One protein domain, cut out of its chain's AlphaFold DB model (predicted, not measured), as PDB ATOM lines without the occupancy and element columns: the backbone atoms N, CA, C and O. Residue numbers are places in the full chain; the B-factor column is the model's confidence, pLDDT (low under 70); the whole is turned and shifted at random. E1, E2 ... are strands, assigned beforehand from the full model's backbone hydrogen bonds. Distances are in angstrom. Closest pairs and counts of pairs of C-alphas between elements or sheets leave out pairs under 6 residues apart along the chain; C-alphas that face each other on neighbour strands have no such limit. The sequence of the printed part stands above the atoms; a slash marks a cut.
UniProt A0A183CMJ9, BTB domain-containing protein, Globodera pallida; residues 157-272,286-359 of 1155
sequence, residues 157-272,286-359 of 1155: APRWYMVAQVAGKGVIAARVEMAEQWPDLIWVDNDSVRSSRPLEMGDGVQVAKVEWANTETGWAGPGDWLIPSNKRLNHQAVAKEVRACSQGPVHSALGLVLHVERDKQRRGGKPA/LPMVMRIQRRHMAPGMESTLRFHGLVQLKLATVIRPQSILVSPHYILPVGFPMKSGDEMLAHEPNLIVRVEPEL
ATOM      1  N   ALA A 157     -18.223   1.782 -60.688       74.44
ATOM      2  CA  ALA A 157     -19.452   1.113 -60.272       74.44
ATOM      3  C   ALA A 157     -19.216   0.247 -59.014       74.44
ATOM      4  O   ALA A 157     -18.236  -0.506 -58.968       74.44
ATOM      5  N   PRO A 158     -20.110   0.313 -58.008       83.69
ATOM      6  CA  PRO A 158     -19.932  -0.386 -56.742       83.69
ATOM      7  C   PRO A 158     -19.869  -1.906 -56.943       83.69
ATOM      8  O   PRO A 158     -20.663  -2.484 -57.691       83.69
ATOM      9  N   ARG A 159     -18.923  -2.564 -56.266       88.25
ATOM     10  CA  ARG A 159     -18.576  -3.979 -56.474       88.25
ATOM     11  C   ARG A 159     -19.107  -4.867 -55.358       88.25
ATOM     12  O   ARG A 159     -19.066  -4.485 -54.192       88.25
ATOM     13  N   TRP A 160     -19.579  -6.058 -55.720       89.50
ATOM     14  CA  TRP A 160     -20.026  -7.063 -54.758       89.50
ATOM     15  C   TRP A 160     -18.864  -7.926 -54.270       89.50
ATOM     16  O   TRP A 160     -18.108  -8.495 -55.060       89.50
ATOM     17  N   TYR A 161     -18.786  -8.055 -52.954       91.50
ATOM     18  CA  TYR A 161     -17.926  -8.988 -52.249       91.50
ATOM     19  C   TYR A 161     -18.788  -9.956 -51.447       91.50
ATOM     20  O   TYR A 161     -19.869  -9.598 -50.983       91.50
ATOM     21  N   MET A 162     -18.289 -11.169 -51.272       92.06
ATOM     22  CA  MET A 162     -18.811 -12.155 -50.339       92.06
ATOM     23  C   MET A 162     -17.922 -12.154 -49.104       92.06
ATOM     24  O   MET A 162     -16.701 -12.216 -49.216       92.06
ATOM     25  N   VAL A 163     -18.508 -12.103 -47.919       92.94
ATOM     26  CA  VAL A 163     -17.773 -12.219 -46.664       92.94
ATOM     27  C   VAL A 163     -17.112 -13.594 -46.608       92.94
ATOM     28  O   VAL A 163     -17.785 -14.619 -46.537       92.94
ATOM     29  N   ALA A 164     -15.785 -13.597 -46.665       91.88
ATOM     30  CA  ALA A 164     -14.955 -14.787 -46.744       91.88
ATOM     31  C   ALA A 164     -14.528 -15.268 -45.360       91.88
ATOM     32  O   ALA A 164     -14.485 -16.466 -45.116       91.88
ATOM     33  N   GLN A 165     -14.230 -14.346 -44.441       91.62
ATOM     34  CA  GLN A 165     -13.742 -14.688 -43.110       91.62
ATOM     35  C   GLN A 165     -14.203 -13.689 -42.047       91.62
ATOM     36  O   GLN A 165     -14.174 -12.470 -42.216       91.62
ATOM     37  N   VAL A 166     -14.522 -14.239 -40.884       88.56
ATOM     38  CA  VAL A 166     -14.781 -13.535 -39.627       88.56
ATOM     39  C   VAL A 166     -13.472 -13.096 -38.962       88.56
ATOM     40  O   VAL A 166     -12.612 -13.931 -38.659       88.56
ATOM     41  N   ALA A 167     -13.304 -11.800 -38.682       84.25
ATOM     42  CA  ALA A 167     -12.079 -11.284 -38.070       84.25
ATOM     43  C   ALA A 167     -12.358 -10.189 -37.026       84.25
ATOM     44  O   ALA A 167     -12.500  -9.013 -37.337       84.25
ATOM     45  N   GLY A 168     -12.405 -10.565 -35.743       78.81
ATOM     46  CA  GLY A 168     -12.592  -9.599 -34.655       78.81
ATOM     47  C   GLY A 168     -13.898  -8.809 -34.809       78.81
ATOM     48  O   GLY A 168     -14.969  -9.410 -34.915       78.81
ATOM     49  N   LYS A 169     -13.801  -7.472 -34.825       81.44
ATOM     50  CA  LYS A 169     -14.954  -6.566 -34.981       81.44
ATOM     51  C   LYS A 169     -15.454  -6.430 -36.424       81.44
ATOM     52  O   LYS A 169     -16.601  -6.050 -36.612       81.44
ATOM     53  N   GLY A 170     -14.635  -6.767 -37.420       89.38
ATOM     54  CA  GLY A 170     -14.981  -6.656 -38.836       89.38
ATOM     55  C   GLY A 170     -14.972  -8.003 -39.551       89.38
ATOM     56  O   GLY A 170     -15.024  -9.075 -38.937       89.38
ATOM     57  N   VAL A 171     -14.917  -7.954 -40.871       93.00
ATOM     58  CA  VAL A 171     -14.850  -9.131 -41.734       93.00
ATOM     59  C   VAL A 171     -13.877  -8.909 -42.876       93.00
ATOM     60  O   VAL A 171     -13.626  -7.778 -43.281       93.00
ATOM     61  N   ILE A 172     -13.352 -10.004 -43.413       93.44
ATOM     62  CA  ILE A 172     -12.642 -10.000 -44.687       93.44
ATOM     63  C   ILE A 172     -13.617 -10.499 -45.741       93.44
ATOM     64  O   ILE A 172     -14.194 -11.577 -45.587       93.44
ATOM     65  N   ALA A 173     -13.818  -9.712 -46.790       93.25
ATOM     66  CA  ALA A 173     -14.701 -10.043 -47.894       93.25
ATOM     67  C   ALA A 173     -13.882 -10.285 -49.168       93.25
ATOM     68  O   ALA A 173     -13.004  -9.493 -49.503       93.25
ATOM     69  N   ALA A 174     -14.175 -11.388 -49.853       91.62
ATOM     70  CA  ALA A 174     -13.580 -11.781 -51.119       91.62
ATOM     71  C   ALA A 174     -14.468 -11.360 -52.286       91.62
ATOM     72  O   ALA A 174     -15.694 -11.496 -52.262       91.62
ATOM     73  N   ARG A 175     -13.841 -10.830 -53.325       87.44
ATOM     74  CA  ARG A 175     -14.519 -10.369 -54.526       87.44
ATOM     75  C   ARG A 175     -15.133 -11.555 -55.273       87.44
ATOM     76  O   ARG A 175     -14.493 -12.588 -55.441       87.44
ATOM     77  N   VAL A 176     -16.382 -11.408 -55.724       80.56
ATOM     78  CA  VAL A 176     -17.099 -12.486 -56.438       80.56
ATOM     79  C   VAL A 176     -16.678 -12.566 -57.913       80.56
ATOM     80  O   VAL A 176     -16.615 -13.656 -58.474       80.56
ATOM     81  N   GLU A 177     -16.350 -11.425 -58.525       74.75
ATOM     82  CA  GLU A 177     -15.940 -11.298 -59.930       74.75
ATOM     83  C   GLU A 177     -14.567 -10.621 -60.033       74.75
ATOM     84  O   GLU A 177     -14.412  -9.458 -59.655       74.75
ATOM     85  N   MET A 178     -13.568 -11.339 -60.548       69.00
ATOM     86  CA  MET A 178     -12.204 -10.825 -60.700       69.00
ATOM     87  C   MET A 178     -12.144  -9.768 -61.822       69.00
ATOM     88  O   MET A 178     -12.685  -9.976 -62.906       69.00
ATOM     89  N   ALA A 179     -11.472  -8.644 -61.578       61.12
ATOM     90  CA  ALA A 179     -11.236  -7.562 -62.537       61.12
ATOM     91  C   ALA A 179      -9.871  -6.907 -62.284       61.12
ATOM     92  O   ALA A 179      -9.455  -6.745 -61.132       61.12
ATOM     93  N   GLU A 180      -9.189  -6.491 -63.347       59.00
ATOM     94  CA  GLU A 180      -7.946  -5.729 -63.229       59.00
ATOM     95  C   GLU A 180      -8.230  -4.382 -62.530       59.00
ATOM     96  O   GLU A 180      -9.249  -3.747 -62.801       59.00
ATOM     97  N   GLN A 181      -7.344  -3.958 -61.618       72.25
ATOM     98  CA  GLN A 181      -7.355  -2.645 -60.931       72.25
ATOM     99  C   GLN A 181      -8.323  -2.446 -59.734       72.25
ATOM    100  O   GLN A 181      -8.569  -1.311 -59.329       72.25
ATOM    101  N   TRP A 182      -8.844  -3.506 -59.104       82.12
ATOM    102  CA  TRP A 182      -9.628  -3.410 -57.853       82.12
ATOM    103  C   TRP A 182      -9.216  -4.522 -56.872       82.12
ATOM    104  O   TRP A 182      -8.876  -5.604 -57.354       82.12
ATOM    105  N   PRO A 183      -9.231  -4.305 -55.539       87.75
ATOM    106  CA  PRO A 183      -8.800  -5.327 -54.584       87.75
ATOM    107  C   PRO A 183      -9.695  -6.575 -54.624       87.75
ATOM    108  O   PRO A 183     -10.900  -6.499 -54.858       87.75
ATOM    109  N   ASP A 184      -9.094  -7.734 -54.387       88.31
ATOM    110  CA  ASP A 184      -9.756  -9.034 -54.293       88.31
ATOM    111  C   ASP A 184     -10.197  -9.362 -52.872       88.31
ATOM    112  O   ASP A 184     -11.269  -9.933 -52.681       88.31
ATOM    113  N   LEU A 185      -9.401  -8.970 -51.876       90.88
ATOM    114  CA  LEU A 185      -9.712  -9.111 -50.458       90.88
ATOM    115  C   LEU A 185      -9.767  -7.742 -49.804       90.88
ATOM    116  O   LEU A 185      -8.801  -6.977 -49.844       90.88
ATOM    117  N   ILE A 186     -10.884  -7.458 -49.147       92.31
ATOM    118  CA  ILE A 186     -11.079  -6.205 -48.424       92.31
ATOM    119  C   ILE A 186     -11.464  -6.447 -46.975       92.31
ATOM    120  O   ILE A 186     -12.194  -7.383 -46.656       92.31
ATOM    121  N   TRP A 187     -11.015  -5.560 -46.098       93.19
ATOM    122  CA  TRP A 187     -11.546  -5.433 -44.755       93.19
ATOM    123  C   TRP A 187     -12.814  -4.588 -44.772       93.19
ATOM    124  O   TRP A 187     -12.829  -3.488 -45.327       93.19
ATOM    125  N   VAL A 188     -13.860  -5.074 -44.116       93.88
ATOM    126  CA  VAL A 188     -15.107  -4.342 -43.907       93.88
ATOM    127  C   VAL A 188     -15.383  -4.271 -42.414       93.88
ATOM    128  O   VAL A 188     -15.470  -5.293 -41.733       93.88
ATOM    129  N   ASP A 189     -15.521  -3.054 -41.899       91.06
ATOM    130  CA  ASP A 189     -15.936  -2.835 -40.517       91.06
ATOM    131  C   ASP A 189     -17.452  -3.057 -40.393       91.06
ATOM    132  O   ASP A 189     -18.219  -2.494 -41.175       91.06
ATOM    133  N   ASN A 190     -17.902  -3.860 -39.427       88.25
ATOM    134  CA  ASN A 190     -19.332  -4.111 -39.233       88.25
ATOM    135  C   ASN A 190     -20.113  -2.832 -38.912       88.25
ATOM    136  O   ASN A 190     -21.240  -2.683 -39.382       88.25
ATOM    137  N   ASP A 191     -19.509  -1.891 -38.182       87.12
ATOM    138  CA  ASP A 191     -20.154  -0.633 -37.803       87.12
ATOM    139  C   ASP A 191     -20.372   0.283 -39.021       87.12
ATOM    140  O   ASP A 191     -21.220   1.177 -39.003       87.12
ATOM    141  N   SER A 192     -19.644   0.037 -40.119       84.69
ATOM    142  CA  SER A 192     -19.796   0.764 -41.385       84.69
ATOM    143  C   SER A 192     -20.952   0.259 -42.260       84.69
ATOM    144  O   SER A 192     -21.253   0.873 -43.287       84.69
ATOM    145  N   VAL A 193     -21.620  -0.837 -41.874       88.00
ATOM    146  CA  VAL A 193     -22.646  -1.499 -42.692       88.00
ATOM    147  C   VAL A 193     -24.002  -1.509 -41.997       88.00
ATOM    148  O   VAL A 193     -24.199  -2.134 -40.958       88.00
ATOM    149  N   ARG A 194     -25.005  -0.890 -42.634       85.31
ATOM    150  CA  ARG A 194     -26.406  -1.007 -42.200       85.31
ATOM    151  C   ARG A 194     -26.926  -2.408 -42.517       85.31
ATOM    152  O   ARG A 194     -27.269  -2.700 -43.660       85.31
ATOM    153  N   SER A 195     -26.970  -3.262 -41.501       84.31
ATOM    154  CA  SER A 195     -27.380  -4.665 -41.590       84.31
ATOM    155  C   SER A 195     -28.257  -5.051 -40.396       84.31
ATOM    156  O   SER A 195     -28.291  -4.355 -39.383       84.31
ATOM    157  N   SER A 196     -29.014  -6.143 -40.530       81.25
ATOM    158  CA  SER A 196     -29.916  -6.624 -39.468       81.25
ATOM    159  C   SER A 196     -29.182  -7.360 -38.341       81.25
ATOM    160  O   SER A 196     -29.662  -7.428 -37.210       81.25
ATOM    161  N   ARG A 197     -28.006  -7.903 -38.660       87.25
ATOM    162  CA  ARG A 197     -27.068  -8.592 -37.772       87.25
ATOM    163  C   ARG A 197     -25.641  -8.348 -38.278       87.25
ATOM    164  O   ARG A 197     -25.510  -8.083 -39.477       87.25
ATOM    165  N   PRO A 198     -24.602  -8.506 -37.433       88.25
ATOM    166  CA  PRO A 198     -23.212  -8.470 -37.883       88.25
ATOM    167  C   PRO A 198     -22.987  -9.341 -39.123       88.25
ATOM    168  O   PRO A 198     -23.637 -10.381 -39.288       88.25
ATOM    169  N   LEU A 199     -22.085  -8.894 -39.995       90.06
ATOM    170  CA  LEU A 199     -21.727  -9.624 -41.201       90.06
ATOM    171  C   LEU A 199     -21.017 -10.924 -40.832       90.06
ATOM    172  O   LEU A 199     -20.062 -10.926 -40.048       90.06
ATOM    173  N   GLU A 200     -21.460 -12.013 -41.449       90.75
ATOM    174  CA  GLU A 200     -20.898 -13.348 -41.266       90.75
ATOM    175  C   GLU A 200     -20.531 -13.984 -42.603       90.75
ATOM    176  O   GLU A 200     -20.896 -13.477 -43.665       90.75
ATOM    177  N   MET A 201     -19.767 -15.081 -42.552       90.38
ATOM    178  CA  MET A 201     -19.339 -15.800 -43.756       90.38
ATOM    179  C   MET A 201     -20.535 -16.099 -44.665       90.38
ATOM    180  O   MET A 201     -21.553 -16.618 -44.214       90.38
ATOM    181  N   GLY A 202     -20.395 -15.759 -45.946       88.69
ATOM    182  CA  GLY A 202     -21.426 -15.948 -46.967       88.69
ATOM    183  C   GLY A 202     -22.317 -14.736 -47.224       88.69
ATOM    184  O   GLY A 202     -22.968 -14.692 -48.266       88.69
ATOM    185  N   ASP A 203     -22.335 -13.737 -46.336       91.00
ATOM    186  CA  ASP A 203     -23.075 -12.496 -46.581       91.00
ATOM    187  C   ASP A 203     -22.453 -11.710 -47.748       91.00
ATOM    188  O   ASP A 203     -21.240 -11.691 -47.942       91.00
ATOM    189  N   GLY A 204     -23.281 -11.028 -48.534       91.38
ATOM    190  CA  GLY A 204     -22.841 -10.137 -49.602       91.38
ATOM    191  C   GLY A 204     -22.718  -8.693 -49.122       91.38
ATOM    192  O   GLY A 204     -23.599  -8.192 -48.426       91.38
ATOM    193  N   VAL A 205     -21.683  -7.980 -49.555       92.62
ATOM    194  CA  VAL A 205     -21.525  -6.535 -49.333       92.62
ATOM    195  C   VAL A 205     -21.176  -5.825 -50.631       92.62
ATOM    196  O   VAL A 205     -20.349  -6.296 -51.409       92.62
ATOM    197  N   GLN A 206     -21.816  -4.685 -50.874       91.94
ATOM    198  CA  GLN A 206     -21.580  -3.868 -52.056       91.94
ATOM    199  C   GLN A 206     -20.759  -2.633 -51.679       91.94
ATOM    200  O   GLN A 206     -21.241  -1.760 -50.958       91.94
ATOM    201  N   VAL A 207     -19.529  -2.548 -52.176       92.06
ATOM    202  CA  VAL A 207     -18.552  -1.523 -51.788       92.06
ATOM    203  C   VAL A 207     -18.319  -0.551 -52.936       92.06
ATOM    204  O   VAL A 207     -18.037  -0.966 -54.059       92.06
ATOM    205  N   ALA A 208     -18.452   0.744 -52.650       90.31
ATOM    206  CA  ALA A 208     -18.272   1.827 -53.615       90.31
ATOM    207  C   ALA A 208     -16.896   2.493 -53.521       90.31
ATOM    208  O   ALA A 208     -16.384   2.971 -54.526       90.31
ATOM    209  N   LYS A 209     -16.287   2.504 -52.330       90.00
ATOM    210  CA  LYS A 209     -14.978   3.124 -52.109       90.00
ATOM    211  C   LYS A 209     -14.115   2.272 -51.192       90.00
ATOM    212  O   LYS A 209     -14.590   1.795 -50.160       90.00
ATOM    213  N   VAL A 210     -12.847   2.130 -51.559       89.56
ATOM    214  CA  VAL A 210     -11.816   1.411 -50.802       89.56
ATOM    215  C   VAL A 210     -10.602   2.314 -50.584       89.56
ATOM    216  O   VAL A 210     -10.354   3.230 -51.366       89.56
ATOM    217  N   GLU A 211      -9.856   2.059 -49.519       89.19
ATOM    218  CA  GLU A 211      -8.528   2.618 -49.259       89.19
ATOM    219  C   GLU A 211      -7.540   1.455 -49.184       89.19
ATOM    220  O   GLU A 211      -7.753   0.527 -48.408       89.19
ATOM    221  N   TRP A 212      -6.482   1.471 -49.988       84.44
ATOM    222  CA  TRP A 212      -5.489   0.399 -49.975       84.44
ATOM    223  C   TRP A 212      -4.740   0.347 -48.639       84.44
ATOM    224  O   TRP A 212      -4.364   1.377 -48.082       84.44
ATOM    225  N   ALA A 213      -4.547  -0.861 -48.110       73.94
ATOM    226  CA  ALA A 213      -3.885  -1.063 -46.832       73.94
ATOM    227  C   ALA A 213      -2.371  -0.856 -46.988       73.94
ATOM    228  O   ALA A 213      -1.726  -1.494 -47.820       73.94
ATOM    229  N   ASN A 214      -1.795   0.020 -46.163       65.12
ATOM    230  CA  ASN A 214      -0.362   0.304 -46.151       65.12
ATOM    231  C   ASN A 214       0.350  -0.794 -45.340       65.12
ATOM    232  O   ASN A 214       0.526  -0.673 -44.129       65.12
ATOM    233  N   THR A 215       0.634  -1.931 -45.974       56.41
ATOM    234  CA  THR A 215       1.281  -3.070 -45.305       56.41
ATOM    235  C   THR A 215       2.802  -2.961 -45.441       56.41
ATOM    236  O   THR A 215       3.315  -2.733 -46.534       56.41
ATOM    237  N   GLU A 216       3.538  -3.120 -44.332       48.75
ATOM    238  CA  GLU A 216       5.016  -3.027 -44.279       48.75
ATOM    239  C   GLU A 216       5.733  -4.017 -45.224       48.75
ATOM    240  O   GLU A 216       6.919  -3.857 -45.501       48.75
ATOM    241  N   THR A 217       5.024  -5.023 -45.743       48.19
ATOM    242  CA  THR A 217       5.541  -6.076 -46.630       48.19
ATOM    243  C   THR A 217       5.484  -5.742 -48.124       48.19
ATOM    244  O   THR A 217       5.953  -6.538 -48.931       48.19
ATOM    245  N   GLY A 218       4.943  -4.585 -48.520       49.59
ATOM    246  CA  GLY A 218       4.693  -4.299 -49.934       49.59
ATOM    247  C   GLY A 218       3.563  -5.167 -50.503       49.59
ATOM    248  O   GLY A 218       3.099  -6.119 -49.880       49.59
ATOM    249  N   TRP A 219       3.054  -4.770 -51.666       56.81
ATOM    250  CA  TRP A 219       1.800  -5.238 -52.260       56.81
ATOM    251  C   TRP A 219       1.752  -6.763 -52.467       56.81
ATOM    252  O   TRP A 219       2.217  -7.288 -53.474       56.81
ATOM    253  N   ALA A 220       1.154  -7.446 -51.490       56.50
ATOM    254  CA  ALA A 220       0.957  -8.887 -51.399       56.50
ATOM    255  C   ALA A 220       0.353  -9.496 -52.680       56.50
ATOM    256  O   ALA A 220      -0.803  -9.217 -53.028       56.50
ATOM    257  N   GLY A 221       1.111 -10.362 -53.359       63.47
ATOM    258  CA  GLY A 221       0.578 -11.240 -54.408       63.47
ATOM    259  C   GLY A 221      -0.311 -12.343 -53.810       63.47
ATOM    260  O   GLY A 221      -0.402 -12.453 -52.587       63.47
ATOM    261  N   PRO A 222      -0.940 -13.210 -54.629       63.50
ATOM    262  CA  PRO A 222      -1.798 -14.294 -54.131       63.50
ATOM    263  C   PRO A 222      -1.164 -15.183 -53.044       63.50
ATOM    264  O   PRO A 222      -1.883 -15.727 -52.210       63.50
ATOM    265  N   GLY A 223       0.172 -15.299 -53.016       65.62
ATOM    266  CA  GLY A 223       0.917 -16.057 -52.003       65.62
ATOM    267  C   GLY A 223       0.910 -15.456 -50.589       65.62
ATOM    268  O   GLY A 223       1.110 -16.191 -49.631       65.62
ATOM    269  N   ASP A 224       0.622 -14.161 -50.443       73.44
ATOM    270  CA  ASP A 224       0.622 -13.438 -49.158       73.44
ATOM    271  C   ASP A 224      -0.799 -13.219 -48.597       73.44
ATOM    272  O   ASP A 224      -0.993 -12.660 -47.512       73.44
ATOM    273  N   TRP A 225      -1.827 -13.627 -49.348       83.19
ATOM    274  CA  TRP A 225      -3.237 -13.452 -48.983       83.19
ATOM    275  C   TRP A 225      -3.710 -14.452 -47.926       83.19
ATOM    276  O   TRP A 225      -4.650 -14.154 -47.187       83.19
ATOM    277  N   LEU A 226      -3.053 -15.606 -47.825       83.12
ATOM    278  CA  LEU A 226      -3.289 -16.617 -46.800       83.12
ATOM    279  C   LEU A 226      -2.082 -16.672 -45.873       83.12
ATOM    280  O   LEU A 226      -0.978 -16.958 -46.317       83.12
ATOM    281  N   ILE A 227      -2.293 -16.472 -44.574       80.94
ATOM    282  CA  ILE A 227      -1.247 -16.641 -43.564       80.94
ATOM    283  C   ILE A 227      -1.114 -18.144 -43.267       80.94
ATOM    284  O   ILE A 227      -2.002 -18.701 -42.609       80.94
ATOM    285  N   PRO A 228      -0.025 -18.828 -43.675       72.50
ATOM    286  CA  PRO A 228       0.031 -20.292 -43.610       72.50
ATOM    287  C   PRO A 228      -0.004 -20.839 -42.178       72.50
ATOM    288  O   PRO A 228      -0.570 -21.897 -41.924       72.50
ATOM    289  N   SER A 229       0.549 -20.094 -41.215       73.31
ATOM    290  CA  SER A 229       0.675 -20.530 -39.817       73.31
ATOM    291  C   SER A 229      -0.656 -20.656 -39.073       73.31
ATOM    292  O   SER A 229      -0.743 -21.402 -38.100       73.31
ATOM    293  N   ASN A 230      -1.690 -19.924 -39.494       73.62
ATOM    294  CA  ASN A 230      -2.997 -19.925 -38.832       73.62
ATOM    295  C   ASN A 230      -4.183 -20.023 -39.803       73.62
ATOM    296  O   ASN A 230      -5.326 -19.905 -39.357       73.62
ATOM    297  N   LYS A 231      -3.908 -20.223 -41.100       80.69
ATOM    298  CA  LYS A 231      -4.888 -20.337 -42.187       80.69
ATOM    299  C   LYS A 231      -5.889 -19.176 -42.234       80.69
ATOM    300  O   LYS A 231      -7.053 -19.368 -42.579       80.69
ATOM    301  N   ARG A 232      -5.458 -17.968 -41.851       83.81
ATOM    302  CA  ARG A 232      -6.297 -16.762 -41.899       83.81
ATOM    303  C   ARG A 232      -6.025 -15.955 -43.156       83.81
ATOM    304  O   ARG A 232      -4.877 -15.789 -43.555       83.81
ATOM    305  N   LEU A 233      -7.088 -15.387 -43.710       88.06
ATOM    306  CA  LEU A 233      -7.004 -14.429 -44.805       88.06
ATOM    307  C   LEU A 233      -6.424 -13.093 -44.331       88.06
ATOM    308  O   LEU A 233      -6.695 -12.654 -43.207       88.06
ATOM    309  N   ASN A 234      -5.676 -12.448 -45.217       87.19
ATOM    310  CA  ASN A 234      -5.284 -11.048 -45.141       87.19
ATOM    311  C   ASN A 234      -6.188 -10.189 -46.052       87.19
ATOM    312  O   ASN A 234      -7.083 -10.706 -46.719       87.19
ATOM    313  N   HIS A 235      -5.999  -8.870 -46.066       86.94
ATOM    314  CA  HIS A 235      -6.750  -7.951 -46.921       86.94
ATOM    315  C   HIS A 235      -5.817  -6.963 -47.619       86.94
ATOM    316  O   HIS A 235      -4.802  -6.549 -47.068       86.94
ATOM    317  N   GLN A 236      -6.187  -6.566 -48.832       87.44
ATOM    318  CA  GLN A 236      -5.430  -5.615 -49.647       87.44
ATOM    319  C   GLN A 236      -5.892  -4.174 -49.422       87.44
ATOM    320  O   GLN A 236      -5.129  -3.232 -49.615       87.44
ATOM    321  N   ALA A 237      -7.156  -3.989 -49.039       88.44
ATOM    322  CA  ALA A 237      -7.752  -2.674 -48.851       88.44
ATOM    323  C   ALA A 237      -8.829  -2.685 -47.763       88.44
ATOM    324  O   ALA A 237      -9.361  -3.728 -47.397       88.44
ATOM    325  N   VAL A 238      -9.173  -1.507 -47.261       91.12
ATOM    326  CA  VAL A 238     -10.219  -1.257 -46.274       91.12
ATOM    327  C   VAL A 238     -11.393  -0.567 -46.964       91.12
ATOM    328  O   VAL A 238     -11.218   0.449 -47.638       91.12
ATOM    329  N   ALA A 239     -12.607  -1.088 -46.801       92.19
ATOM    330  CA  ALA A 239     -13.814  -0.449 -47.310       92.19
ATOM    331  C   ALA A 239     -14.082   0.879 -46.583       92.19
ATOM    332  O   ALA A 239     -14.055   0.949 -45.356       92.19
ATOM    333  N   LYS A 240     -14.369   1.935 -47.351       92.56
ATOM    334  CA  LYS A 240     -14.727   3.270 -46.839       92.56
ATOM    335  C   LYS A 240     -16.184   3.634 -47.070       92.56
ATOM    336  O   LYS A 240     -16.740   4.400 -46.293       92.56
ATOM    337  N   GLU A 241     -16.795   3.092 -48.118       90.31
ATOM    338  CA  GLU A 241     -18.208   3.312 -48.425       90.31
ATOM    339  C   GLU A 241     -18.866   1.987 -48.821       90.31
ATOM    340  O   GLU A 241     -18.571   1.432 -49.885       90.31
ATOM    341  N   VAL A 242     -19.769   1.489 -47.972       91.19
ATOM    342  CA  VAL A 242     -20.592   0.298 -48.229       91.19
ATOM    343  C   VAL A 242     -22.020   0.745 -48.539       91.19
ATOM    344  O   VAL A 242     -22.668   1.389 -47.718       91.19
ATOM    345  N   ARG A 243     -22.514   0.423 -49.739       89.50
ATOM    346  CA  ARG A 243     -23.822   0.879 -50.242       89.50
ATOM    347  C   ARG A 243     -24.970  -0.052 -49.891       89.50
ATOM    348  O   ARG A 243     -26.086   0.410 -49.672       89.50
ATOM    349  N   ALA A 244     -24.707  -1.352 -49.867       87.56
ATOM    350  CA  ALA A 244     -25.717  -2.366 -49.605       87.56
ATOM    351  C   ALA A 244     -25.091  -3.602 -48.957       87.56
ATOM    352  O   ALA A 244     -23.904  -3.877 -49.137       87.56
ATOM    353  N   CYS A 245     -25.913  -4.370 -48.248       90.94
ATOM    354  CA  CYS A 245     -25.594  -5.727 -47.832       90.94
ATOM    355  C   CYS A 245     -26.714  -6.687 -48.258       90.94
ATOM    356  O   CYS A 245     -27.859  -6.278 -48.455       90.94
ATOM    357  N   SER A 246     -26.374  -7.959 -48.431       88.62
ATOM    358  CA  SER A 246     -27.293  -9.047 -48.748       88.62
ATOM    359  C   SER A 246     -27.028 -10.180 -47.764       88.62
ATOM    360  O   SER A 246     -25.932 -10.727 -47.743       88.62
ATOM    361  N   GLN A 247     -28.008 -10.498 -46.921       88.62
ATOM    362  CA  GLN A 247     -27.878 -11.532 -45.894       88.62
ATOM    363  C   GLN A 247     -28.800 -12.702 -46.233       88.62
ATOM    364  O   GLN A 247     -29.957 -12.495 -46.608       88.62
ATOM    365  N   GLY A 248     -28.273 -13.922 -46.118       80.88
ATOM    366  CA  GLY A 248     -29.038 -15.145 -46.355       80.88
ATOM    367  C   GLY A 248     -30.144 -15.363 -45.316       80.88
ATOM    368  O   GLY A 248     -30.015 -14.884 -44.181       80.88
ATOM    369  N   PRO A 249     -31.226 -16.089 -45.663       83.62
ATOM    370  CA  PRO A 249     -32.228 -16.491 -44.687       83.62
ATOM    371  C   PRO A 249     -31.576 -17.353 -43.605       83.62
ATOM    372  O   PRO A 249     -30.760 -18.231 -43.894       83.62
ATOM    373  N   VAL A 250     -31.948 -17.091 -42.352       89.62
ATOM    374  CA  VAL A 250     -31.405 -17.793 -41.190       89.62
ATOM    375  C   VAL A 250     -32.410 -18.829 -40.703       89.62
ATOM    376  O   VAL A 250     -33.568 -18.502 -40.449       89.62
ATOM    377  N   HIS A 251     -31.961 -20.067 -40.526       91.81
ATOM    378  CA  HIS A 251     -32.746 -21.155 -39.947       91.81
ATOM    379  C   HIS A 251     -32.021 -21.766 -38.744       91.81
ATOM    380  O   HIS A 251     -30.848 -21.481 -38.502       91.81
ATOM    381  N   SER A 252     -32.740 -22.556 -37.942       92.88
ATOM    382  CA  SER A 252     -32.177 -23.185 -36.740       92.88
ATOM    383  C   SER A 252     -31.801 -24.638 -37.007       92.88
ATOM    384  O   SER A 252     -32.522 -25.343 -37.711       92.88
ATOM    385  N   ALA A 253     -30.696 -25.078 -36.421       94.50
ATOM    386  CA  ALA A 253     -30.226 -26.456 -36.446       94.50
ATOM    387  C   ALA A 253     -29.598 -26.819 -35.095       94.50
ATOM    388  O   ALA A 253     -29.319 -25.943 -34.284       94.50
ATOM    389  N   LEU A 254     -29.355 -28.107 -34.865       94.88
ATOM    390  CA  LEU A 254     -28.642 -28.590 -33.685       94.88
ATOM    391  C   LEU A 254     -27.191 -28.909 -34.060       94.88
ATOM    392  O   LEU A 254     -26.930 -29.400 -35.159       94.88
ATOM    393  N   GLY A 255     -26.252 -28.631 -33.159       94.19
ATOM    394  CA  GLY A 255     -24.837 -28.938 -33.331       94.19
ATOM    395  C   GLY A 255     -24.230 -29.607 -32.107       94.19
ATOM    396  O   GLY A 255     -24.710 -29.433 -30.988       94.19
ATOM    397  N   LEU A 256     -23.143 -30.341 -32.336       92.75
ATOM    398  CA  LEU A 256     -22.320 -30.950 -31.296       92.75
ATOM    399  C   LEU A 256     -20.926 -30.319 -31.301       92.75
ATOM    400  O   LEU A 256     -20.279 -30.216 -32.348       92.75
ATOM    401  N   VAL A 257     -20.462 -29.894 -30.129       91.88
ATOM    402  CA  VAL A 257     -19.129 -29.306 -29.956       91.88
ATOM    403  C   VAL A 257     -18.072 -30.411 -29.926       91.88
ATOM    404  O   VAL A 257     -18.070 -31.245 -29.028       91.88
ATOM    405  N   LEU A 258     -17.139 -30.396 -30.877       89.81
ATOM    406  CA  LEU A 258     -16.062 -31.388 -31.003       89.81
ATOM    407  C   LEU A 258     -14.710 -30.904 -30.488       89.81
ATOM    408  O   LEU A 258     -13.756 -31.664 -30.495       89.81
ATOM    409  N   HIS A 259     -14.568 -29.628 -30.140       89.50
ATOM    410  CA  HIS A 259     -13.346 -29.083 -29.544       89.50
ATOM    411  C   HIS A 259     -13.626 -27.684 -29.002       89.50
ATOM    412  O   HIS A 259     -14.340 -26.914 -29.649       89.50
ATOM    413  N   VAL A 260     -13.017 -27.317 -27.874       88.62
ATOM    414  CA  VAL A 260     -13.099 -25.971 -27.292       88.62
ATOM    415  C   VAL A 260     -11.687 -25.456 -27.027       88.62
ATOM    416  O   VAL A 260     -10.935 -26.053 -26.270       88.62
ATOM    417  N   GLU A 261     -11.322 -24.328 -27.635       87.75
ATOM    418  CA  GLU A 261     -10.075 -23.617 -27.339       87.75
ATOM    419  C   GLU A 261     -10.373 -22.426 -26.422       87.75
ATOM    420  O   GLU A 261     -11.171 -21.549 -26.772       87.75
ATOM    421  N   ARG A 262      -9.706 -22.378 -25.265       87.00
ATOM    422  CA  ARG A 262      -9.805 -21.286 -24.286       87.00
ATOM    423  C   ARG A 262      -8.561 -20.394 -24.315       87.00
ATOM    424  O   ARG A 262      -7.481 -20.824 -24.718       87.00
ATOM    425  N   ASP A 263      -8.716 -19.141 -23.899       81.25
ATOM    426  CA  ASP A 263      -7.602 -18.201 -23.763       81.25
ATOM    427  C   ASP A 263      -6.564 -18.703 -22.746       81.25
ATOM    428  O   ASP A 263      -6.911 -19.291 -21.722       81.25
ATOM    429  N   LYS A 264      -5.272 -18.447 -23.004       70.69
ATOM    430  CA  LYS A 264      -4.198 -18.807 -22.064       70.69
ATOM    431  C   LYS A 264      -4.386 -18.058 -20.744       70.69
ATOM    432  O   LYS A 264      -4.530 -16.833 -20.742       70.69
ATOM    433  N   GLN A 265      -4.290 -18.779 -19.630       61.06
ATOM    434  CA  GLN A 265      -4.308 -18.184 -18.297       61.06
ATOM    435  C   GLN A 265      -3.167 -17.160 -18.171       61.06
ATOM    436  O   GLN A 265      -1.992 -17.473 -18.382       61.06
ATOM    437  N   ARG A 266      -3.498 -15.906 -17.841       57.31
ATOM    438  CA  ARG A 266      -2.479 -14.897 -17.513       57.31
ATOM    439  C   ARG A 266      -1.781 -15.313 -16.213       57.31
ATOM    440  O   ARG A 266      -2.451 -15.778 -15.294       57.31
ATOM    441  N   ARG A 267      -0.454 -15.135 -16.108       43.38
ATOM    442  CA  ARG A 267       0.303 -15.407 -14.864       43.38
ATOM    443  C   ARG A 267      -0.379 -14.699 -13.679       43.38
ATOM    444  O   ARG A 267      -0.411 -13.474 -13.651       43.38
ATOM    445  N   GLY A 268      -0.917 -15.476 -12.734       54.34
ATOM    446  CA  GLY A 268      -1.608 -14.983 -11.533       54.34
ATOM    447  C   GLY A 268      -3.128 -14.763 -11.654       54.34
ATOM    448  O   GLY A 268      -3.738 -14.355 -10.670       54.34
ATOM    449  N   GLY A 269      -3.748 -15.019 -12.812       51.75
ATOM    450  CA  GLY A 269      -5.209 -14.958 -12.991       51.75
ATOM    451  C   GLY A 269      -5.919 -16.213 -12.476       51.75
ATOM    452  O   GLY A 269      -5.322 -17.292 -12.456       51.75
ATOM    453  N   LYS A 270      -7.188 -16.101 -12.064       51.03
ATOM    454  CA  LYS A 270      -7.973 -17.262 -11.609       51.03
ATOM    455  C   LYS A 270      -8.422 -18.104 -12.819       51.03
ATOM    456  O   LYS A 270      -8.669 -17.529 -13.876       51.03
ATOM    457  N   PRO A 271      -8.594 -19.434 -12.684       52.09
ATOM    458  CA  PRO A 271      -9.113 -20.293 -13.762       52.09
ATOM    459  C   PRO A 271     -10.453 -19.807 -14.347       52.09
ATOM    460  O   PRO A 271     -10.698 -19.934 -15.543       52.09
ATOM    461  N   ALA A 272     -11.282 -19.158 -13.522       53.25
ATOM    462  CA  ALA A 272     -12.572 -18.579 -13.907       53.25
ATOM    463  C   ALA A 272     -12.496 -17.448 -14.960       53.25
ATOM    464  O   ALA A 272     -13.521 -17.104 -15.543       53.25
ATOM    465  N   LEU A 286     -24.228 -28.940 -41.925       93.25
ATOM    466  CA  LEU A 286     -22.982 -28.257 -42.243       93.25
ATOM    467  C   LEU A 286     -22.214 -29.028 -43.323       93.25
ATOM    468  O   LEU A 286     -22.201 -30.260 -43.311       93.25
ATOM    469  N   PRO A 287     -21.523 -28.321 -44.233       89.38
ATOM    470  CA  PRO A 287     -20.690 -28.960 -45.249       89.38
ATOM    471  C   PRO A 287     -19.536 -29.757 -44.618       89.38
ATOM    472  O   PRO A 287     -19.145 -30.804 -45.125       89.38
ATOM    473  N   MET A 288     -19.002 -29.275 -43.498       90.62
ATOM    474  CA  MET A 288     -17.921 -29.897 -42.739       90.62
ATOM    475  C   MET A 288     -17.939 -29.393 -41.292       90.62
ATOM    476  O   MET A 288     -18.798 -28.593 -40.919       90.62
ATOM    477  N   VAL A 289     -16.975 -29.831 -40.480       92.56
ATOM    478  CA  VAL A 289     -16.739 -29.227 -39.163       92.56
ATOM    479  C   VAL A 289     -16.390 -27.755 -39.341       92.56
ATOM    480  O   VAL A 289     -15.412 -27.416 -40.005       92.56
ATOM    481  N   MET A 290     -17.176 -26.883 -38.718       92.19
ATOM    482  CA  MET A 290     -16.975 -25.439 -38.794       92.19
ATOM    483  C   MET A 290     -16.347 -24.925 -37.509       92.19
ATOM    484  O   MET A 290     -16.742 -25.312 -36.404       92.19
ATOM    485  N   ARG A 291     -15.392 -24.005 -37.647       91.31
ATOM    486  CA  ARG A 291     -14.793 -23.329 -36.504       91.31
ATOM    487  C   ARG A 291     -15.530 -22.030 -36.211       91.31
ATOM    488  O   ARG A 291     -15.548 -21.109 -37.022       91.31
ATOM    489  N   ILE A 292     -16.073 -21.918 -35.005       90.56
ATOM    490  CA  ILE A 292     -16.684 -20.686 -34.511       90.56
ATOM    491  C   ILE A 292     -15.690 -19.877 -33.676       90.56
ATOM    492  O   ILE A 292     -14.886 -20.417 -32.921       90.56
ATOM    493  N   GLN A 293     -15.759 -18.555 -33.794       86.88
ATOM    494  CA  GLN A 293     -15.121 -17.582 -32.899       86.88
ATOM    495  C   GLN A 293     -16.082 -17.088 -31.810       86.88
ATOM    496  O   GLN A 293     -17.300 -17.189 -31.967       86.88
ATOM    497  N   ARG A 294     -15.522 -16.468 -30.761       84.56
ATOM    498  CA  ARG A 294     -16.245 -15.869 -29.626       84.56
ATOM    499  C   ARG A 294     -17.482 -15.049 -30.015       84.56
ATOM    500  O   ARG A 294     -18.517 -15.178 -29.384       84.56
ATOM    501  N   ARG A 295     -17.408 -14.241 -31.077       84.38
ATOM    502  CA  ARG A 295     -18.514 -13.353 -31.485       84.38
ATOM    503  C   ARG A 295     -19.773 -14.070 -31.981       84.38
ATOM    504  O   ARG A 295     -20.839 -13.471 -31.965       84.38
ATOM    505  N   HIS A 296     -19.656 -15.324 -32.428       88.94
ATOM    506  CA  HIS A 296     -20.831 -16.103 -32.828       88.94
ATOM    507  C   HIS A 296     -21.621 -16.587 -31.612       88.94
ATOM    508  O   HIS A 296     -22.767 -16.996 -31.755       88.94
ATOM    509  N   MET A 297     -21.006 -16.603 -30.429       90.12
ATOM    510  CA  MET A 297     -21.600 -17.152 -29.220       90.12
ATOM    511  C   MET A 297     -22.598 -16.155 -28.633       90.12
ATOM    512  O   MET A 297     -22.344 -14.950 -28.588       90.12
ATOM    513  N   ALA A 298     -23.747 -16.649 -28.178       87.69
ATOM    514  CA  ALA A 298     -24.686 -15.830 -27.431       87.69
ATOM    515  C   ALA A 298     -24.038 -15.313 -26.127       87.69
ATOM    516  O   ALA A 298     -23.176 -15.993 -25.564       87.69
ATOM    517  N   PRO A 299     -24.448 -14.133 -25.624       82.75
ATOM    518  CA  PRO A 299     -23.878 -13.571 -24.401       82.75
ATOM    519  C   PRO A 299     -23.912 -14.565 -23.231       82.75
ATOM    520  O   PRO A 299     -24.963 -15.134 -22.940       82.75
ATOM    521  N   GLY A 300     -22.775 -14.763 -22.560       79.81
ATOM    522  CA  GLY A 300     -22.643 -15.669 -21.413       79.81
ATOM    523  C   GLY A 300     -22.271 -17.111 -21.782       79.81
ATOM    524  O   GLY A 300     -21.963 -17.909 -20.897       79.81
ATOM    525  N   MET A 301     -22.242 -17.460 -23.071       82.88
ATOM    526  CA  MET A 301     -21.767 -18.774 -23.516       82.88
ATOM    527  C   MET A 301     -20.246 -18.921 -23.449       82.88
ATOM    528  O   MET A 301     -19.731 -20.037 -23.419       82.88
ATOM    529  N   GLU A 302     -19.504 -17.814 -23.406       78.06
ATOM    530  CA  GLU A 302     -18.039 -17.832 -23.482       78.06
ATOM    531  C   GLU A 302     -17.369 -18.461 -22.257       78.06
ATOM    532  O   GLU A 302     -16.165 -18.701 -22.279       78.06
ATOM    533  N   SER A 303     -18.121 -18.708 -21.187       73.12
ATOM    534  CA  SER A 303     -17.680 -19.467 -20.015       73.12
ATOM    535  C   SER A 303     -18.310 -20.862 -19.923       73.12
ATOM    536  O   SER A 303     -17.754 -21.712 -19.232       73.12
ATOM    537  N   THR A 304     -19.423 -21.118 -20.623       74.75
ATOM    538  CA  THR A 304     -20.272 -22.311 -20.436       74.75
ATOM    539  C   THR A 304     -20.241 -23.305 -21.597       74.75
ATOM    540  O   THR A 304     -20.748 -24.413 -21.442       74.75
ATOM    541  N   LEU A 305     -19.643 -22.964 -22.746       83.50
ATOM    542  CA  LEU A 305     -19.494 -23.903 -23.861       83.50
ATOM    543  C   LEU A 305     -18.569 -25.067 -23.466       83.50
ATOM    544  O   LEU A 305     -17.413 -24.857 -23.093       83.50
ATOM    545  N   ARG A 306     -19.079 -26.296 -23.574       80.44
ATOM    546  CA  ARG A 306     -18.379 -27.522 -23.170       80.44
ATOM    547  C   ARG A 306     -18.053 -28.396 -24.371       80.44
ATOM    548  O   ARG A 306     -18.798 -28.429 -25.349       80.44
ATOM    549  N   PHE A 307     -16.948 -29.123 -24.270       80.88
ATOM    550  CA  PHE A 307     -16.639 -30.230 -25.169       80.88
ATOM    551  C   PHE A 307     -17.778 -31.261 -25.111       80.88
ATOM    552  O   PHE A 307     -18.276 -31.565 -24.029       80.88
ATOM    553  N   HIS A 308     -18.249 -31.711 -26.277       78.19
ATOM    554  CA  HIS A 308     -19.449 -32.541 -26.469       78.19
ATOM    555  C   HIS A 308     -20.772 -31.931 -25.988       78.19
ATOM    556  O   HIS A 308     -21.788 -32.619 -25.916       78.19
ATOM    557  N   GLY A 309     -20.792 -30.626 -25.708       85.50
ATOM    558  CA  GLY A 309     -22.028 -29.903 -25.446       85.50
ATOM    559  C   GLY A 309     -22.897 -29.814 -26.700       85.50
ATOM    560  O   GLY A 309     -22.394 -29.581 -27.804       85.50
ATOM    561  N   LEU A 310     -24.207 -29.971 -26.515       89.69
ATOM    562  CA  LEU A 310     -25.200 -29.645 -27.534       89.69
ATOM    563  C   LEU A 310     -25.401 -28.133 -27.600       89.69
ATOM    564  O   LEU A 310     -25.407 -27.440 -26.580       89.69
ATOM    565  N   VAL A 311     -25.577 -27.623 -28.813       92.88
ATOM    566  CA  VAL A 311     -25.813 -26.201 -29.062       92.88
ATOM    567  C   VAL A 311     -26.855 -25.990 -30.146       92.88
ATOM    568  O   VAL A 311     -26.916 -26.731 -31.128       92.88
ATOM    569  N   GLN A 312     -27.634 -24.924 -29.998       94.56
ATOM    570  CA  GLN A 312     -28.504 -24.426 -31.051       94.56
ATOM    571  C   GLN A 312     -27.688 -23.569 -32.015       94.56
ATOM    572  O   GLN A 312     -26.984 -22.636 -31.627       94.56
ATOM    573  N   LEU A 313     -27.777 -23.886 -33.299       95.44
ATOM    574  CA  LEU A 313     -27.097 -23.186 -34.376       95.44
ATOM    575  C   LEU A 313     -28.096 -22.332 -35.136       95.44
ATOM    576  O   LEU A 313     -29.165 -22.801 -35.526       95.44
ATOM    577  N   LYS A 314     -27.715 -21.091 -35.419       94.56
ATOM    578  CA  LYS A 314     -28.331 -20.295 -36.477       94.56
ATOM    579  C   LYS A 314     -27.464 -20.432 -37.713       94.56
ATOM    580  O   LYS A 314     -26.288 -20.060 -37.689       94.56
ATOM    581  N   LEU A 315     -28.050 -20.979 -38.768       94.00
ATOM    582  CA  LEU A 315     -27.385 -21.244 -40.032       94.00
ATOM    583  C   LEU A 315     -27.908 -20.298 -41.108       94.00
ATOM    584  O   LEU A 315     -29.119 -20.112 -41.215       94.00
ATOM    585  N   ALA A 316     -27.011 -19.725 -41.906       90.81
ATOM    586  CA  ALA A 316     -27.357 -18.972 -43.107       90.81
ATOM    587  C   ALA A 316     -26.910 -19.737 -44.356       90.81
ATOM    588  O   ALA A 316     -25.787 -20.240 -44.410       90.81
ATOM    589  N   THR A 317     -27.787 -19.808 -45.356       89.56
ATOM    590  CA  THR A 317     -27.474 -20.398 -46.665       89.56
ATOM    591  C   THR A 317     -26.831 -19.348 -47.567       89.56
ATOM    592  O   THR A 317     -27.342 -18.229 -47.687       89.56
ATOM    593  N   VAL A 318     -25.718 -19.695 -48.215       85.88
ATOM    594  CA  VAL A 318     -25.005 -18.783 -49.124       85.88
ATOM    595  C   VAL A 318     -25.767 -18.636 -50.448       85.88
ATOM    596  O   VAL A 318     -25.968 -19.613 -51.160       85.88
ATOM    597  N   ILE A 319     -26.179 -17.407 -50.798       71.62
ATOM    598  CA  ILE A 319     -27.027 -17.124 -51.980       71.62
ATOM    599  C   ILE A 319     -26.196 -16.896 -53.266       71.62
ATOM    600  O   ILE A 319     -26.699 -17.077 -54.375       71.62
ATOM    601  N   ARG A 320     -24.926 -16.471 -53.160       71.19
ATOM    602  CA  ARG A 320     -24.025 -16.187 -54.299       71.19
ATOM    603  C   ARG A 320     -22.556 -16.353 -53.883       71.19
ATOM    604  O   ARG A 320     -22.217 -15.815 -52.832       71.19
ATOM    605  N   PRO A 321     -21.656 -16.920 -54.709       72.12
ATOM    606  CA  PRO A 321     -21.881 -17.800 -55.861       72.12
ATOM    607  C   PRO A 321     -22.414 -19.178 -55.430       72.12
ATOM    608  O   PRO A 321     -22.154 -19.624 -54.320       72.12
ATOM    609  N   GLN A 322     -23.154 -19.859 -56.317       70.56
ATOM    610  CA  GLN A 322     -23.773 -21.160 -56.013       70.56
ATOM    611  C   GLN A 322     -22.765 -22.229 -55.599       70.56
ATOM    612  O   GLN A 322     -23.110 -23.115 -54.836       70.56
ATOM    613  N   SER A 323     -21.534 -22.171 -56.101       82.94
ATOM    614  CA  SER A 323     -20.458 -23.060 -55.681       82.94
ATOM    615  C   SER A 323     -19.361 -22.251 -55.010       82.94
ATOM    616  O   SER A 323     -18.884 -21.266 -55.578       82.94
ATOM    617  N   ILE A 324     -18.961 -22.688 -53.820       88.88
ATOM    618  CA  ILE A 324     -17.894 -22.079 -53.029       88.88
ATOM    619  C   ILE A 324     -16.948 -23.147 -52.493       88.88
ATOM    620  O   ILE A 324     -17.327 -24.299 -52.286       88.88
ATOM    621  N   LEU A 325     -15.705 -22.745 -52.275       89.88
ATOM    622  CA  LEU A 325     -14.722 -23.481 -51.498       89.88
ATOM    623  C   LEU A 325     -14.954 -23.138 -50.029       89.88
ATOM    624  O   LEU A 325     -14.928 -21.963 -49.663       89.88
ATOM    625  N   VAL A 326     -15.219 -24.149 -49.209       90.81
ATOM    626  CA  VAL A 326     -15.465 -24.010 -47.771       90.81
ATOM    627  C   VAL A 326     -14.309 -24.630 -47.014       90.81
ATOM    628  O   VAL A 326     -14.009 -25.799 -47.235       90.81
ATOM    629  N   SER A 327     -13.703 -23.874 -46.104       90.44
ATOM    630  CA  SER A 327     -12.767 -24.378 -45.101       90.44
ATOM    631  C   SER A 327     -13.346 -24.167 -43.697       90.44
ATOM    632  O   SER A 327     -14.317 -23.418 -43.526       90.44
ATOM    633  N   PRO A 328     -12.739 -24.752 -42.650       88.12
ATOM    634  CA  PRO A 328     -13.129 -24.449 -41.276       88.12
ATOM    635  C   PRO A 328     -12.968 -22.965 -40.909       88.12
ATOM    636  O   PRO A 328     -13.589 -22.510 -39.949       88.12
ATOM    637  N   HIS A 329     -12.122 -22.219 -41.631       86.12
ATOM    638  CA  HIS A 329     -11.694 -20.863 -41.280       86.12
ATOM    639  C   HIS A 329     -12.272 -19.769 -42.182       86.12
ATOM    640  O   HIS A 329     -12.425 -18.634 -41.723       86.12
ATOM    641  N   TYR A 330     -12.565 -20.087 -43.443       90.50
ATOM    642  CA  TYR A 330     -13.017 -19.136 -44.448       90.50
ATOM    643  C   TYR A 330     -13.828 -19.807 -45.561       90.50
ATOM    644  O   TYR A 330     -13.867 -21.030 -45.688       90.50
ATOM    645  N   ILE A 331     -14.427 -18.987 -46.423       91.88
ATOM    646  CA  ILE A 331     -15.025 -19.407 -47.691       91.88
ATOM    647  C   ILE A 331     -14.504 -18.559 -48.854       91.88
ATOM    648  O   ILE A 331     -14.241 -17.370 -48.684       91.88
ATOM    649  N   LEU A 332     -14.390 -19.142 -50.047       91.44
ATOM    650  CA  LEU A 332     -13.939 -18.439 -51.254       91.44
ATOM    651  C   LEU A 332     -14.716 -18.889 -52.500       91.44
ATOM    652  O   LEU A 332     -15.172 -20.030 -52.567       91.44
ATOM    653  N   PRO A 333     -14.852 -18.037 -53.529       88.38
ATOM    654  CA  PRO A 333     -15.320 -18.476 -54.844       88.38
ATOM    655  C   PRO A 333     -14.409 -19.564 -55.446       88.38
ATOM    656  O   PRO A 333     -13.197 -19.532 -55.268       88.38
ATOM    657  N   VAL A 334     -14.964 -20.495 -56.229       83.00
ATOM    658  CA  VAL A 334     -14.213 -21.635 -56.818       83.00
ATOM    659  C   VAL A 334     -13.021 -21.216 -57.688       83.00
ATOM    660  O   VAL A 334     -12.039 -21.950 -57.778       83.00
ATOM    661  N   GLY A 335     -13.104 -20.045 -58.323       79.06
ATOM    662  CA  GLY A 335     -12.048 -19.484 -59.171       79.06
ATOM    663  C   GLY A 335     -11.073 -18.552 -58.450       79.06
ATOM    664  O   GLY A 335     -10.278 -17.900 -59.120       79.06
ATOM    665  N   PHE A 336     -11.153 -18.437 -57.122       85.44
ATOM    666  CA  PHE A 336     -10.251 -17.574 -56.367       85.44
ATOM    667  C   PHE A 336      -8.813 -18.135 -56.436       85.44
ATOM    668  O   PHE A 336      -8.636 -19.346 -56.288       85.44
ATOM    669  N   PRO A 337      -7.776 -17.306 -56.673       78.06
ATOM    670  CA  PRO A 337      -6.424 -17.777 -57.015       78.06
ATOM    671  C   PRO A 337      -5.636 -18.367 -55.833       78.06
ATOM    672  O   PRO A 337      -4.446 -18.637 -55.959       78.06
ATOM    673  N   MET A 338      -6.278 -18.552 -54.682       79.06
ATOM    674  CA  MET A 338      -5.656 -18.929 -53.420       79.06
ATOM    675  C   MET A 338      -6.438 -20.086 -52.797       79.06
ATOM    676  O   MET A 338      -7.670 -20.040 -52.759       79.06
ATOM    677  N   LYS A 339      -5.714 -21.099 -52.308       75.62
ATOM    678  CA  LYS A 339      -6.259 -22.268 -51.609       75.62
ATOM    679  C   LYS A 339      -5.335 -22.702 -50.467       75.62
ATOM    680  O   LYS A 339      -4.120 -22.563 -50.587       75.62
ATOM    681  N   SER A 340      -5.902 -23.228 -49.387       76.06
ATOM    682  CA  SER A 340      -5.198 -23.838 -48.250       76.06
ATOM    683  C   SER A 340      -5.029 -25.350 -48.394       76.06
ATOM    684  O   SER A 340      -4.247 -25.930 -47.641       76.06
ATOM    685  N   GLY A 341      -5.769 -25.988 -49.308       74.12
ATOM    686  CA  GLY A 341      -5.752 -27.434 -49.555       74.12
ATOM    687  C   GLY A 341      -6.700 -28.235 -48.655       74.12
ATOM    688  O   GLY A 341      -6.933 -29.415 -48.896       74.12
ATOM    689  N   ASP A 342      -7.293 -27.611 -47.629       77.31
ATOM    690  CA  ASP A 342      -8.317 -28.231 -46.774       77.31
ATOM    691  C   ASP A 342      -9.748 -27.817 -47.144       77.31
ATOM    692  O   ASP A 342     -10.696 -28.136 -46.422       77.31
ATOM    693  N   GLU A 343      -9.926 -27.120 -48.271       86.12
ATOM    694  CA  GLU A 343     -11.246 -26.699 -48.720       86.12
ATOM    695  C   GLU A 343     -12.044 -27.816 -49.385       86.12
ATOM    696  O   GLU A 343     -11.554 -28.586 -50.212       86.12
ATOM    697  N   MET A 344     -13.345 -27.816 -49.117       86.06
ATOM    698  CA  MET A 344     -14.310 -28.632 -49.832       86.06
ATOM    699  C   MET A 344     -15.154 -27.757 -50.753       86.06
ATOM    700  O   MET A 344     -15.680 -26.719 -50.349       86.06
ATOM    701  N   LEU A 345     -15.335 -28.212 -51.990       87.06
ATOM    702  CA  LEU A 345     -16.324 -27.637 -52.892       87.06
ATOM    703  C   LEU A 345     -17.732 -27.940 -52.365       87.06
ATOM    704  O   LEU A 345     -18.120 -29.104 -52.269       87.06
ATOM    705  N   ALA A 346     -18.509 -26.901 -52.080       87.88
ATOM    706  CA  ALA A 346     -19.895 -27.019 -51.654       87.88
ATOM    707  C   ALA A 346     -20.815 -26.178 -52.545       87.88
ATOM    708  O   ALA A 346     -20.451 -25.079 -52.973       87.88
ATOM    709  N   HIS A 347     -22.008 -26.706 -52.820       87.88
ATOM    710  CA  HIS A 347     -23.070 -25.989 -53.525       87.88
ATOM    711  C   HIS A 347     -24.087 -25.466 -52.504       87.88
ATOM    712  O   HIS A 347     -24.556 -26.250 -51.685       87.88
ATOM    713  N   GLU A 348     -24.336 -24.153 -52.508       88.06
ATOM    714  CA  GLU A 348     -25.250 -23.439 -51.594       88.06
ATOM    715  C   GLU A 348     -25.132 -23.887 -50.113       88.06
ATOM    716  O   GLU A 348     -26.123 -24.278 -49.494       88.06
ATOM    717  N   PRO A 349     -23.926 -23.878 -49.505       91.31
ATOM    718  CA  PRO A 349     -23.736 -24.438 -48.170       91.31
ATOM    719  C   PRO A 349     -24.393 -23.601 -47.072       91.31
ATOM    720  O   PRO A 349     -24.527 -22.379 -47.171       91.31
ATOM    721  N   ASN A 350     -24.706 -24.276 -45.967       92.56
ATOM    722  CA  ASN A 350     -25.102 -23.639 -44.719       92.56
ATOM    723  C   ASN A 350     -23.874 -23.325 -43.863       92.56
ATOM    724  O   ASN A 350     -23.016 -24.184 -43.659       92.56
ATOM    725  N   LEU A 351     -23.819 -22.109 -43.324       92.50
ATOM    726  CA  LEU A 351     -22.726 -21.635 -42.478       92.50
ATOM    727  C   LEU A 351     -23.260 -21.136 -41.138       92.50
ATOM    728  O   LEU A 351     -24.357 -20.580 -41.061       92.50
ATOM    729  N   ILE A 352     -22.477 -21.333 -40.076       93.25
ATOM    730  CA  ILE A 352     -22.844 -20.886 -38.731       93.25
ATOM    731  C   ILE A 352     -22.728 -19.363 -38.661       93.25
ATOM    732  O   ILE A 352     -21.643 -18.818 -38.843       93.25
ATOM    733  N   VAL A 353     -23.833 -18.693 -38.336       91.31
ATOM    734  CA  VAL A 353     -23.856 -17.245 -38.068       91.31
ATOM    735  C   VAL A 353     -24.023 -16.931 -36.586       91.31
ATOM    736  O   VAL A 353     -23.627 -15.865 -36.129       91.31
ATOM    737  N   ARG A 354     -24.598 -17.857 -35.813       91.62
ATOM    738  CA  ARG A 354     -24.731 -17.723 -34.360       91.62
ATOM    739  C   ARG A 354     -24.825 -19.083 -33.689       91.62
ATOM    740  O   ARG A 354     -25.350 -20.029 -34.273       91.62
ATOM    741  N   VAL A 355     -24.355 -19.149 -32.452       92.94
ATOM    742  CA  VAL A 355     -24.461 -20.298 -31.560       92.94
ATOM    743  C   VAL A 355     -25.135 -19.855 -30.270       92.94
ATOM    744  O   VAL A 355     -24.771 -18.841 -29.678       92.94
ATOM    745  N   GLU A 356     -26.149 -20.607 -29.874       92.44
ATOM    746  CA  GLU A 356     -27.000 -20.392 -28.710       92.44
ATOM    747  C   GLU A 356     -26.950 -21.652 -27.827       92.44
ATOM    748  O   GLU A 356     -26.688 -22.750 -28.336       92.44
ATOM    749  N   PRO A 357     -27.153 -21.531 -26.504       86.12
ATOM    750  CA  PRO A 357     -27.163 -22.703 -25.643       86.12
ATOM    751  C   PRO A 357     -28.359 -23.584 -26.005       86.12
ATOM    752  O   PRO A 357     -29.471 -23.081 -26.176       86.12
ATOM    753  N   GLU A 358     -28.139 -24.894 -26.102       83.94
ATOM    754  CA  GLU A 358     -29.253 -25.833 -26.056       83.94
ATOM    755  C   GLU A 358     -29.658 -26.014 -24.593       83.94
ATOM    756  O   GLU A 358     -28.839 -26.380 -23.751       83.94
ATOM    757  N   LEU A 359     -30.916 -25.707 -24.295       71.00
ATOM    758  CA  LEU A 359     -31.470 -25.762 -22.941       71.00
ATOM    759  C   LEU A 359     -32.413 -26.952 -22.761       71.00
ATOM    760  O   LEU A 359     -32.763 -27.289 -21.630       71.00
TER     761      LEU A 359
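This is residues 157 to 272 and 286 to 359 of the 1155 residues of the protein "BTB domain-containing protein" of Globodera pallida (UniProt A0A183CMJ9). What does the model look like? It has two parts: a small closed barrel of five strands, E1 to E5, and, away from it, a strongly twisted sheet of E6, E8 and E12 with E7 beside it. A small sheet of E10, E9 and E11 sits by the barrel, E10 next to E1, and the loop of residues 263 to 271 sticks out. What is it built of? The printed part has 190 residues with no named helix and twelve named strands, E1 to E12 in order; the class is all strand, though under half of the residues, 83, are in them. The barrel is mixed, the two sheets antiparallel, and the whole compact, with a radius of gyration of the C-alphas of 17.1 A and spans of 49 by 41 by 34 A.

Where is the barrel? E1 is residues 159 to 167, 20.8 A long from C-alpha 159 at (-18.576, -3.979, -56.474); E2 is 170 to 175, E3 185 to 189, E4 204 to 212 and E5 237 to 246, 20.6 A long. Where are the other strands? E6 is residues 250 to 262, 27.6 A, E8 310 to 317, 21.4 A, and E12 350 to 357, ending at C-alpha 357 at (-27.163, -22.703, -25.643). E7 is residues 290 to 293, E9 323 to 326, E10 331 to 333 and E11 344 to 347.

How does the barrel close? E1, E2 and E3 form a meander, each strand the antiparallel neighbour of the one before, and with E4, antiparallel to E1, a Greek key. N 162 and O 174 of the hairpin E1 and E2 are 2.8 A apart, N 171 and O 188 of E2 and E3 2.9 A, and N 161 and O 205 of E1 and E4 2.8 A. E5 is parallel to E3, with N 239 and O 187 2.8 A apart, and antiparallel to E4, with N 206 and O 244 2.8 A apart. What pairs elsewhere? Inner strand E8 has N 253 of E6 2.9 A from O 313, and N 314 2.8 A from O 354 of E12. Inner strand E9 has N 325 2.8 A from O 332 of E10, and N 324 2.9 A from O 346 of E11. What lies between these parts? The closest C-alphas of E1 and E10, Ala 164 and Ile 331, are 4.7 A apart; those of E7 and E12, Met 290 and Ile 352, are 7.4 A apart. E7 pairs with no named strand, and E11 runs on into E12 at 97 degrees.

How far does it reach? The two C-alphas farthest apart, of Ala 157 and Gly 268, are 54.3 A apart. Where are the gap and the long links? Residues 273 to 285 are not printed, and C-alphas 272 and 286 are 31.7 A apart; the links E3 to E4, E4 to E5 and E7 to E8 are long. Where is confidence low? The pLDDT is under 70 at residues 178 to 180, 214 to 223 and 265 to 272.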